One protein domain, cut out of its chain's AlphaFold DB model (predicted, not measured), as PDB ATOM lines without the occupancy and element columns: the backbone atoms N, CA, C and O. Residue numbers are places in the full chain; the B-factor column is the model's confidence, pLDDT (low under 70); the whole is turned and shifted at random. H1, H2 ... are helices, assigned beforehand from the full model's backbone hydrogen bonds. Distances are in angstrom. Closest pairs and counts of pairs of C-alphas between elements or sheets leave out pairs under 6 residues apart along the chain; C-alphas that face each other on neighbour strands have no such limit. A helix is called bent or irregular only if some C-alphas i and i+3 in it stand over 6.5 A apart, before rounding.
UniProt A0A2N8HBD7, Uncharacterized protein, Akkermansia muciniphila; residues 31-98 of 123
ATOM      1  N   GLY A  31     459.971 344.168 441.609       93.75
ATOM      2  CA  GLY A  31     460.315 342.755 441.739       93.75
ATOM      3  C   GLY A  31     459.126 341.828 441.498       93.75
ATOM      4  O   GLY A  31     459.226 340.886 440.712       93.75
ATOM      5  N   GLU A  32     457.969 342.140 442.085       95.19
ATOM      6  CA  GLU A  32     456.722 341.402 441.852       95.19
ATOM      7  C   GLU A  32     456.280 341.482 440.385       95.19
ATOM      8  O   GLU A  32     455.783 340.498 439.839       95.19
ATOM      9  N   LYS A  33     456.466 342.633 439.720       95.81
ATOM     10  CA  LYS A  33     456.143 342.791 438.290       95.81
ATOM     11  C   LYS A  33     457.033 341.923 437.411       95.81
ATOM     12  O   LYS A  33     456.519 341.223 436.544       95.81
ATOM     13  N   MET A  34     458.344 341.934 437.663       96.19
ATOM     14  CA  MET A  34     459.287 341.037 436.990       96.19
ATOM     15  C   MET A  34     458.865 339.578 437.173       96.19
ATOM     16  O   MET A  34     458.727 338.845 436.196       96.19
ATOM     17  N   LEU A  35     458.592 339.168 438.413       95.88
ATOM     18  CA  LEU A  35     458.172 337.803 438.720       95.88
ATOM     19  C   LEU A  35     456.885 337.419 437.978       95.88
ATOM     20  O   LEU A  35     456.814 336.338 437.398       95.88
ATOM     21  N   ALA A  36     455.891 338.309 437.957       96.69
ATOM     22  CA  ALA A  36     454.632 338.073 437.262       96.69
ATOM     23  C   ALA A  36     454.847 337.805 435.764       96.69
ATOM     24  O   ALA A  36     454.270 336.859 435.234       96.69
ATOM     25  N   VAL A  37     455.713 338.576 435.097       96.88
ATOM     26  CA  VAL A  37     456.030 338.380 433.672       96.88
ATOM     27  C   VAL A  37     456.802 337.080 433.443       96.88
ATOM     28  O   VAL A  37     456.451 336.311 432.550       96.88
ATOM     29  N   LEU A  38     457.805 336.776 434.275       95.69
ATOM     30  CA  LEU A  38     458.587 335.539 434.154       95.69
ATOM     31  C   LEU A  38     457.717 334.278 434.295       95.69
ATOM     32  O   LEU A  38     457.943 333.294 433.592       95.69
ATOM     33  N   VAL A  39     456.686 334.309 435.147       95.94
ATOM     34  CA  VAL A  39     455.727 333.200 435.308       95.94
ATOM     35  C   VAL A  39     454.864 332.987 434.055       95.94
ATOM     36  O   VAL A  39     454.461 331.857 433.777       95.94
ATOM     37  N   LEU A  40     454.592 334.032 433.265       95.69
ATOM     38  CA  LEU A  40     453.799 333.919 432.032       95.69
ATOM     39  C   LEU A  40     454.564 333.257 430.881       95.69
ATOM     40  O   LEU A  40     453.942 332.720 429.964       95.69
ATOM     41  N   ILE A  41     455.897 333.265 430.922       96.38
ATOM     42  CA  ILE A  41     456.727 332.682 429.869       96.38
ATOM     43  C   ILE A  41     456.753 331.161 430.032       96.38
ATOM     44  O   ILE A  41     457.387 330.630 430.947       96.38
ATOM     45  N   GLN A  42     456.066 330.460 429.131       94.75
ATOM     46  CA  GLN A  42     455.947 328.995 429.142       94.75
ATOM     47  C   GLN A  42     456.575 328.339 427.909       94.75
ATOM     48  O   GLN A  42     457.026 327.197 427.974       94.75
ATOM     49  N   ASP A  43     456.647 329.077 426.805       94.81
ATOM     50  CA  ASP A  43     457.100 328.604 425.503       94.81
ATOM     51  C   ASP A  43     457.875 329.704 424.757       94.81
ATOM     52  O   ASP A  43     458.001 330.843 425.215       94.81
ATOM     53  N   GLN A  44     458.415 329.376 423.585       94.12
ATOM     54  CA  GLN A  44     459.176 330.331 422.779       94.12
ATOM     55  C   GLN A  44     458.325 331.520 422.280       94.12
ATOM     56  O   GLN A  44     458.844 332.627 422.116       94.12
ATOM     57  N   ALA A  45     457.027 331.328 422.020       95.25
ATOM     58  CA  ALA A  45     456.163 332.397 421.516       95.25
ATOM     59  C   ALA A  45     455.919 333.461 422.595       95.25
ATOM     60  O   ALA A  45     456.083 334.654 422.340       95.25
ATOM     61  N   THR A  46     455.605 333.017 423.811       96.81
ATOM     62  CA  THR A  46     455.461 333.863 425.001       96.81
ATOM     63  C   THR A  46     456.792 334.500 425.402       96.81
ATOM     64  O   THR A  46     456.820 335.691 425.706       96.81
ATOM     65  N   ALA A  47     457.912 333.778 425.292       95.88
ATOM     66  CA  ALA A  47     459.250 334.336 425.493       95.88
ATOM     67  C   ALA A  47     459.532 335.532 424.571       95.88
ATOM     68  O   ALA A  47     459.948 336.590 425.033       95.88
ATOM     69  N   ASN A  48     459.250 335.391 423.273       95.69
ATOM     70  CA  ASN A  48     459.426 336.477 422.308       95.69
ATOM     71  C   ASN A  48     458.470 337.648 422.563       95.69
ATOM     72  O   ASN A  48     458.870 338.800 422.413       95.69
ATOM     73  N   ALA A  49     457.222 337.365 422.944       97.25
ATOM     74  CA  ALA A  49     456.218 338.393 423.207       97.25
ATOM     75  C   ALA A  49     456.570 339.265 424.424       97.25
ATOM     76  O   ALA A  49     456.313 340.466 424.400       97.25
ATOM     77  N   HIS A  50     457.182 338.675 425.455       97.25
ATOM     78  CA  HIS A  50     457.503 339.362 426.708       97.25
ATOM     79  C   HIS A  50     458.970 339.795 426.835       97.25
ATOM     80  O   HIS A  50     459.324 340.431 427.822       97.25
ATOM     81  N   ALA A  51     459.835 339.503 425.859       96.25
ATOM     82  CA  ALA A  51     461.263 339.818 425.947       96.25
ATOM     83  C   ALA A  51     461.552 341.310 426.207       96.25
ATOM     84  O   ALA A  51     462.394 341.635 427.044       96.25
ATOM     85  N   GLU A  52     460.842 342.217 425.527       97.19
ATOM     86  CA  GLU A  52     461.048 343.659 425.725       97.19
ATOM     87  C   GLU A  52     460.537 344.117 427.097       97.19
ATOM     88  O   GLU A  52     461.204 344.893 427.773       97.19
ATOM     89  N   GLU A  53     459.417 343.565 427.567       97.25
ATOM     90  CA  GLU A  53     458.888 343.844 428.906       97.25
ATOM     91  C   GLU A  53     459.856 343.366 429.999       97.25
ATOM     92  O   GLU A  53     460.146 344.104 430.939       97.25
ATOM     93  N   VAL A  54     460.436 342.168 429.850       96.88
ATOM     94  CA  VAL A  54     461.484 341.663 430.752       96.88
ATOM     95  C   VAL A  54     462.690 342.598 430.749       96.88
ATOM     96  O   VAL A  54     463.224 342.908 431.808       96.88
ATOM     97  N   LYS A  55     463.115 343.097 429.587       96.50
ATOM     98  CA  LYS A  55     464.248 344.021 429.483       96.50
ATOM     99  C   LYS A  55     463.970 345.362 430.167       96.50
ATOM    100  O   LYS A  55     464.821 345.862 430.905       96.50
ATOM    101  N   GLU A  56     462.792 345.939 429.947       96.50
ATOM    102  CA  GLU A  56     462.365 347.181 430.599       96.50
ATOM    103  C   GLU A  56     462.291 347.015 432.119       96.50
ATOM    104  O   GLU A  56     462.809 347.848 432.866       96.50
ATOM    105  N   LEU A  57     461.707 345.908 432.586       95.88
ATOM    106  CA  LEU A  57     461.627 345.600 434.009       95.88
ATOM    107  C   LEU A  57     463.015 345.354 434.601       95.88
ATOM    108  O   LEU A  57     463.284 345.855 435.687       95.88
ATOM    109  N   ALA A  58     463.916 344.671 433.891       94.31
ATOM    110  CA  ALA A  58     465.289 344.442 434.334       94.31
ATOM    111  C   ALA A  58     466.045 345.762 434.536       94.31
ATOM    112  O   ALA A  58     466.718 345.938 435.550       94.31
ATOM    113  N   ALA A  59     465.874 346.720 433.621       93.06
ATOM    114  CA  ALA A  59     466.451 348.058 433.746       93.06
ATOM    115  C   ALA A  59     465.821 348.886 434.884       93.06
ATOM    116  O   ALA A  59     466.479 349.765 435.443       93.06
ATOM    117  N   ALA A  60     464.556 348.616 435.218       92.88
ATOM    118  CA  ALA A  60     463.816 349.285 436.283       92.88
ATOM    119  C   ALA A  60     463.959 348.613 437.663       92.88
ATOM    120  O   ALA A  60     463.473 349.169 438.653       92.88
ATOM    121  N   LEU A  61     464.594 347.438 437.751       92.62
ATOM    122  CA  LEU A  61     464.806 346.758 439.025       92.62
ATOM    123  C   LEU A  61     465.721 347.606 439.931       92.62
ATOM    124  O   LEU A  61     466.812 348.009 439.512       92.62
ATOM    125  N   PRO A  62     465.302 347.890 441.178       90.25
ATOM    126  CA  PRO A  62     466.146 348.589 442.135       90.25
ATOM    127  C   PRO A  62     467.357 347.724 442.500       90.25
ATOM    128  O   PRO A  62     467.262 346.500 442.584       90.25
ATOM    129  N   LYS A  63     468.505 348.369 442.741       85.81
ATOM    130  CA  LYS A  63     469.729 347.666 443.169       85.81
ATOM    131  C   LYS A  63     469.586 347.057 444.564       85.81
ATOM    132  O   LYS A  63     470.227 346.062 444.861       85.81
ATOM    133  N   ASP A  64     468.762 347.677 445.397       86.25
ATOM    134  CA  ASP A  64     468.447 347.332 446.780       86.25
ATOM    135  C   ASP A  64     467.082 346.633 446.891       86.25
ATOM    136  O   ASP A  64     466.290 346.916 447.789       86.25
ATOM    137  N   ILE A  65     466.785 345.731 445.951       89.00
ATOM    138  CA  ILE A  65     465.609 344.863 446.037       89.00
ATOM    139  C   ILE A  65     465.617 344.062 447.350       89.00
ATOM    140  O   ILE A  65     466.674 343.688 447.859       89.00
ATOM    141  N   SER A  66     464.436 343.789 447.912       88.81
ATOM    142  CA  SER A  66     464.347 342.971 449.121       88.81
ATOM    143  C   SER A  66     464.882 341.553 448.877       88.81
ATOM    144  O   SER A  66     464.729 340.994 447.788       88.81
ATOM    145  N   ASN A  67     465.471 340.938 449.909       86.69
ATOM    146  CA  ASN A  67     465.984 339.564 449.819       86.69
ATOM    147  C   ASN A  67     464.907 338.571 449.361       86.69
ATOM    148  O   ASN A  67     465.190 337.677 448.571       86.69
ATOM    149  N   GLU A  68     463.672 338.727 449.843       88.81
ATOM    150  CA  GLU A  68     462.552 337.860 449.470       88.81
ATOM    151  C   GLU A  68     462.248 337.945 447.969       88.81
ATOM    152  O   GLU A  68     462.190 336.923 447.287       88.81
ATOM    153  N   GLU A  69     462.115 339.155 447.426       91.00
ATOM    154  CA  GLU A  69     461.866 339.341 445.996       91.00
ATOM    155  C   GLU A  69     463.052 338.887 445.141       91.00
ATOM    156  O   GLU A  69     462.849 338.228 444.122       91.00
ATOM    157  N   GLY A  70     464.284 339.184 445.563       91.50
ATOM    158  CA  GLY A  70     465.493 338.735 444.875       91.50
ATOM    159  C   GLY A  70     465.560 337.210 444.776       91.50
ATOM    160  O   GLY A  70     465.785 336.666 443.694       91.50
ATOM    161  N   VAL A  71     465.275 336.508 445.876       91.44
ATOM    162  CA  VAL A  71     465.199 335.040 445.908       91.44
ATOM    163  C   VAL A  71     464.059 334.520 445.032       91.44
ATOM    164  O   VAL A  71     464.252 333.552 444.295       91.44
ATOM    165  N   ASN A  72     462.886 335.154 445.057       93.19
ATOM    166  CA  ASN A  72     461.754 334.740 444.229       93.19
ATOM    167  C   ASN A  72     462.057 334.868 442.730       93.19
ATOM    168  O   ASN A  72     461.791 333.928 441.979       93.19
ATOM    169  N   ILE A  73     462.673 335.974 442.299       94.06
ATOM    170  CA  ILE A  73     463.100 336.162 440.906       94.06
ATOM    171  C   ILE A  73     464.171 335.131 440.541       94.06
ATOM    172  O   ILE A  73     464.038 334.463 439.521       94.06
ATOM    173  N   ALA A  74     465.198 334.937 441.375       92.94
ATOM    174  CA  ALA A  74     466.250 333.950 441.118       92.94
ATOM    175  C   ALA A  74     465.691 332.522 440.975       92.94
ATOM    176  O   ALA A  74     466.057 331.793 440.051       92.94
ATOM    177  N   ASN A  75     464.761 332.133 441.852       93.00
ATOM    178  CA  ASN A  75     464.083 330.840 441.781       93.00
ATOM    179  C   ASN A  75     463.289 330.681 440.487       93.00
ATOM    180  O   ASN A  75     463.307 329.612 439.873       93.00
ATOM    181  N   GLU A  76     462.609 331.739 440.058       95.25
ATOM    182  CA  GLU A  76     461.832 331.704 438.829       95.25
ATOM    183  C   GLU A  76     462.719 331.662 437.580       95.25
ATOM    184  O   GLU A  76     462.415 330.918 436.653       95.25
ATOM    185  N   LEU A  77     463.866 332.347 437.580       93.31
ATOM    186  CA  LEU A  77     464.866 332.247 436.512       93.31
ATOM    187  C   LEU A  77     465.416 330.819 436.372       93.31
ATOM    188  O   LEU A  77     465.542 330.314 435.255       93.31
ATOM    189  N   MET A  78     465.683 330.133 437.488       91.50
ATOM    190  CA  MET A  78     466.092 328.721 437.462       91.50
ATOM    191  C   MET A  78     465.001 327.816 436.868       91.50
ATOM    192  O   MET A  78     465.301 326.913 436.087       91.50
ATOM    193  N   ARG A  79     463.729 328.067 437.203       92.75
ATOM    194  CA  ARG A  79     462.590 327.323 436.639       92.75
ATOM    195  C   ARG A  79     462.380 327.620 435.160       92.75
ATOM    196  O   ARG A  79     462.083 326.695 434.409       92.75
ATOM    197  N   LEU A  80     462.545 328.875 434.743       91.69
ATOM    198  CA  LEU A  80     462.449 329.307 433.350       91.69
ATOM    199  C   LEU A  80     463.437 328.528 432.478       91.69
ATOM    200  O   LEU A  80     463.053 328.000 431.442       91.69
ATOM    201  N   GLY A  81     464.665 328.335 432.967       86.50
ATOM    202  CA  GLY A  81     465.674 327.488 432.328       86.50
ATOM    203  C   GLY A  81     465.324 325.997 432.244       86.50
ATOM    204  O   GLY A  81     466.142 325.232 431.764       86.50
ATOM    205  N   SER A  82     464.156 325.556 432.718       88.12
ATOM    206  CA  SER A  82     463.632 324.194 432.525       88.12
ATOM    207  C   SER A  82     462.404 324.144 431.603       88.12
ATOM    208  O   SER A  82     461.883 323.058 431.352       88.12
ATOM    209  N   ARG A  83     461.914 325.290 431.112       91.25
ATOM    210  CA  ARG A  83     460.734 325.383 430.235       91.25
ATOM    211  C   ARG A  83     461.118 325.289 428.764       91.25
ATOM    212  O   ARG A  83     462.268 325.499 428.396       91.25
ATOM    213  N   GLU A  84     460.138 325.054 427.898       86.31
ATOM    214  CA  GLU A  84     460.319 325.019 426.438       86.31
ATOM    215  C   GLU A  84     460.382 326.433 425.820       86.31
ATOM    216  O   GLU A  84     459.835 326.700 424.750       86.31
ATOM    217  N   CYS A  85     461.045 327.371 426.500       85.19
ATOM    218  CA  CYS A  85     461.185 328.765 426.074       85.19
ATOM    219  C   CYS A  85     462.516 329.069 425.363       85.19
ATOM    220  O   CYS A  85     462.813 330.226 425.061       85.19
ATOM    221  N   TYR A  86     463.325 328.041 425.091       77.44
ATOM    222  CA  TYR A  86     464.598 328.164 424.379       77.44
ATOM    223  C   TYR A  86     464.424 328.721 422.956       77.44
ATOM    224  O   TYR A  86     463.407 328.499 422.299       77.44
ATOM    225  N   GLY A  87     465.448 329.421 422.454       83.00
ATOM    226  CA  GLY A  87     465.475 329.958 421.087       83.00
ATOM    227  C   GLY A  87     464.930 331.383 420.939       83.00
ATOM    228  O   GLY A  87     464.829 331.880 419.816       83.00
ATOM    229  N   SER A  88     464.579 332.054 422.039       91.00
ATOM    230  CA  SER A  88     464.325 333.498 422.045       91.00
ATOM    231  C   SER A  88     465.613 334.263 422.357       91.00
ATOM    232  O   SER A  88     465.952 334.472 423.519       91.00
ATOM    233  N   LEU A  89     466.321 334.719 421.318       92.19
ATOM    234  CA  LEU A  89     467.532 335.542 421.486       92.19
ATOM    235  C   LEU A  89     467.237 336.839 422.257       92.19
ATOM    236  O   LEU A  89     468.036 337.280 423.075       92.19
ATOM    237  N   SER A  90     466.063 337.430 422.023       92.38
ATOM    238  CA  SER A  90     465.638 338.654 422.703       92.38
ATOM    239  C   SER A  90     465.437 338.441 424.201       92.38
ATOM    240  O   SER A  90     465.848 339.292 424.987       92.38
ATOM    241  N   LEU A  91     464.843 337.313 424.609       94.69
ATOM    242  CA  LEU A  91     464.711 336.988 426.025       94.69
ATOM    243  C   LEU A  91     466.084 336.698 426.641       94.69
ATOM    244  O   LEU A  91     466.387 337.218 427.706       94.69
ATOM    245  N   GLU A  92     466.939 335.926 425.965       93.25
ATOM    246  CA  GLU A  92     468.302 335.643 426.439       93.25
ATOM    247  C   GLU A  92     469.115 336.921 426.687       93.25
ATOM    248  O   GLU A  92     469.844 337.006 427.674       93.25
ATOM    249  N   ASP A  93     468.984 337.923 425.818       93.94
ATOM    250  CA  ASP A  93     469.628 339.220 426.008       93.94
ATOM    251  C   ASP A  93     468.998 340.020 427.155       93.94
ATOM    252  O   ASP A  93     469.729 340.590 427.964       93.94
ATOM    253  N   ALA A  94     467.669 340.012 427.289       94.31
ATOM    254  CA  ALA A  94     466.972 340.677 428.391       94.31
ATOM    255  C   ALA A  94     467.367 340.109 429.766       94.31
ATOM    256  O   ALA A  94     467.592 340.860 430.714       94.31
ATOM    257  N   LEU A  95     467.512 338.785 429.874       92.75
ATOM    258  CA  LEU A  95     467.871 338.113 431.125       92.75
ATOM    259  C   LEU A  95     469.280 338.476 431.620       92.75
ATOM    260  O   LEU A  95     469.510 338.489 432.828       92.75
ATOM    261  N   LYS A  96     470.215 338.819 430.723       91.69
ATOM    262  CA  LYS A  96     471.578 339.259 431.094       91.69
ATOM    263  C   LYS A  96     471.595 340.612 431.808       91.69
ATOM    264  O   LYS A  96     472.549 340.907 432.526       91.69
ATOM    265  N   GLU A  97     470.566 341.431 431.607       90.81
ATOM    266  CA  GLU A  97     470.450 342.749 432.237       90.81
ATOM    267  C   GLU A  97     469.944 342.663 433.685       90.81
ATOM    268  O   GLU A  97     470.092 343.620 434.448       90.81
ATOM    269  N   ILE A  98     469.391 341.516 434.099       90.00
ATOM    270  CA  ILE A  98     468.917 341.307 435.467       90.00
ATOM    271  C   ILE A  98     470.122 341.185 436.406       90.00
ATOM    272  O   ILE A  98     470.883 340.220 436.368       90.00
TER     273      ILE A  98
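Overview. This is residues 31 to 98 of the 123 residues of an uncharacterized protein of Akkermansia muciniphila (UniProt A0A2N8HBD7). Four helices lie roughly side by side along the longest axis and make an open arc in the order H3, H1, H2, H4, with H3 and H4 at its two ends. H1 and H2 form a helical hairpin in the middle of this arc, and H2 has a kink of 48 degrees near residue 52. The printed part has 68 residues with four named helices, H1 to H4 along the chain, and no named strand; the class is all helix. It is compact, with a radius of gyration of the C-alphas of 11.0 A, and its elongated outline spans 31 by 20 by 16 A.

Along the chain. H1, residues 31 to 40, begins at C-alpha 31 (460.315, 342.755, 441.739) and is 14.7 A long. H2, residues 44 to 60, is the longest helix at 23.7 A; it is irregular, with C-alphas 49 and 52 7.6 A apart. H3, residues 67 to 80, is 19.7 A long and begins at C-alpha 67 (465.984, 339.564, 449.819). H4, residues 89 to 96, is 11.1 A long and ends at C-alpha 96 (471.578, 339.259, 431.094).

Arrangement. H1 and H2 touch at a shallow tilt of 7 degrees, opposite ways; their closest C-alphas, of Met 34 and Leu 57, are 5.9 A apart. H1 touches H3 at a shallow tilt of 17 degrees, the same way, with the closest C-alphas, of Leu 35 and Ile 73, 5.6 A apart. H2 touches H4 the same way at a shallow tilt of 33 degrees, only just short of steep; their closest C-alphas, of Lys 55 and Ala 94, are 4.4 A apart. H1 and H4 are apart, as are H2 and H3, and H3 and H4. Every O i to N i+4 pair is within hydrogen-bond range in H1 and H3, against 11 of 13 in H2 and 3 of 4 in H4.

Size, cuts and confidence. The two C-alphas farthest apart, of Ala 45 and Asp 64, are 31.8 A apart. The printed part has no cut; the link from H1 to H2 is tight, and those from H2 to H3 and from H3 to H4 are short. The mean pLDDT of the printed part is 92.8, and no printed residue is under 70.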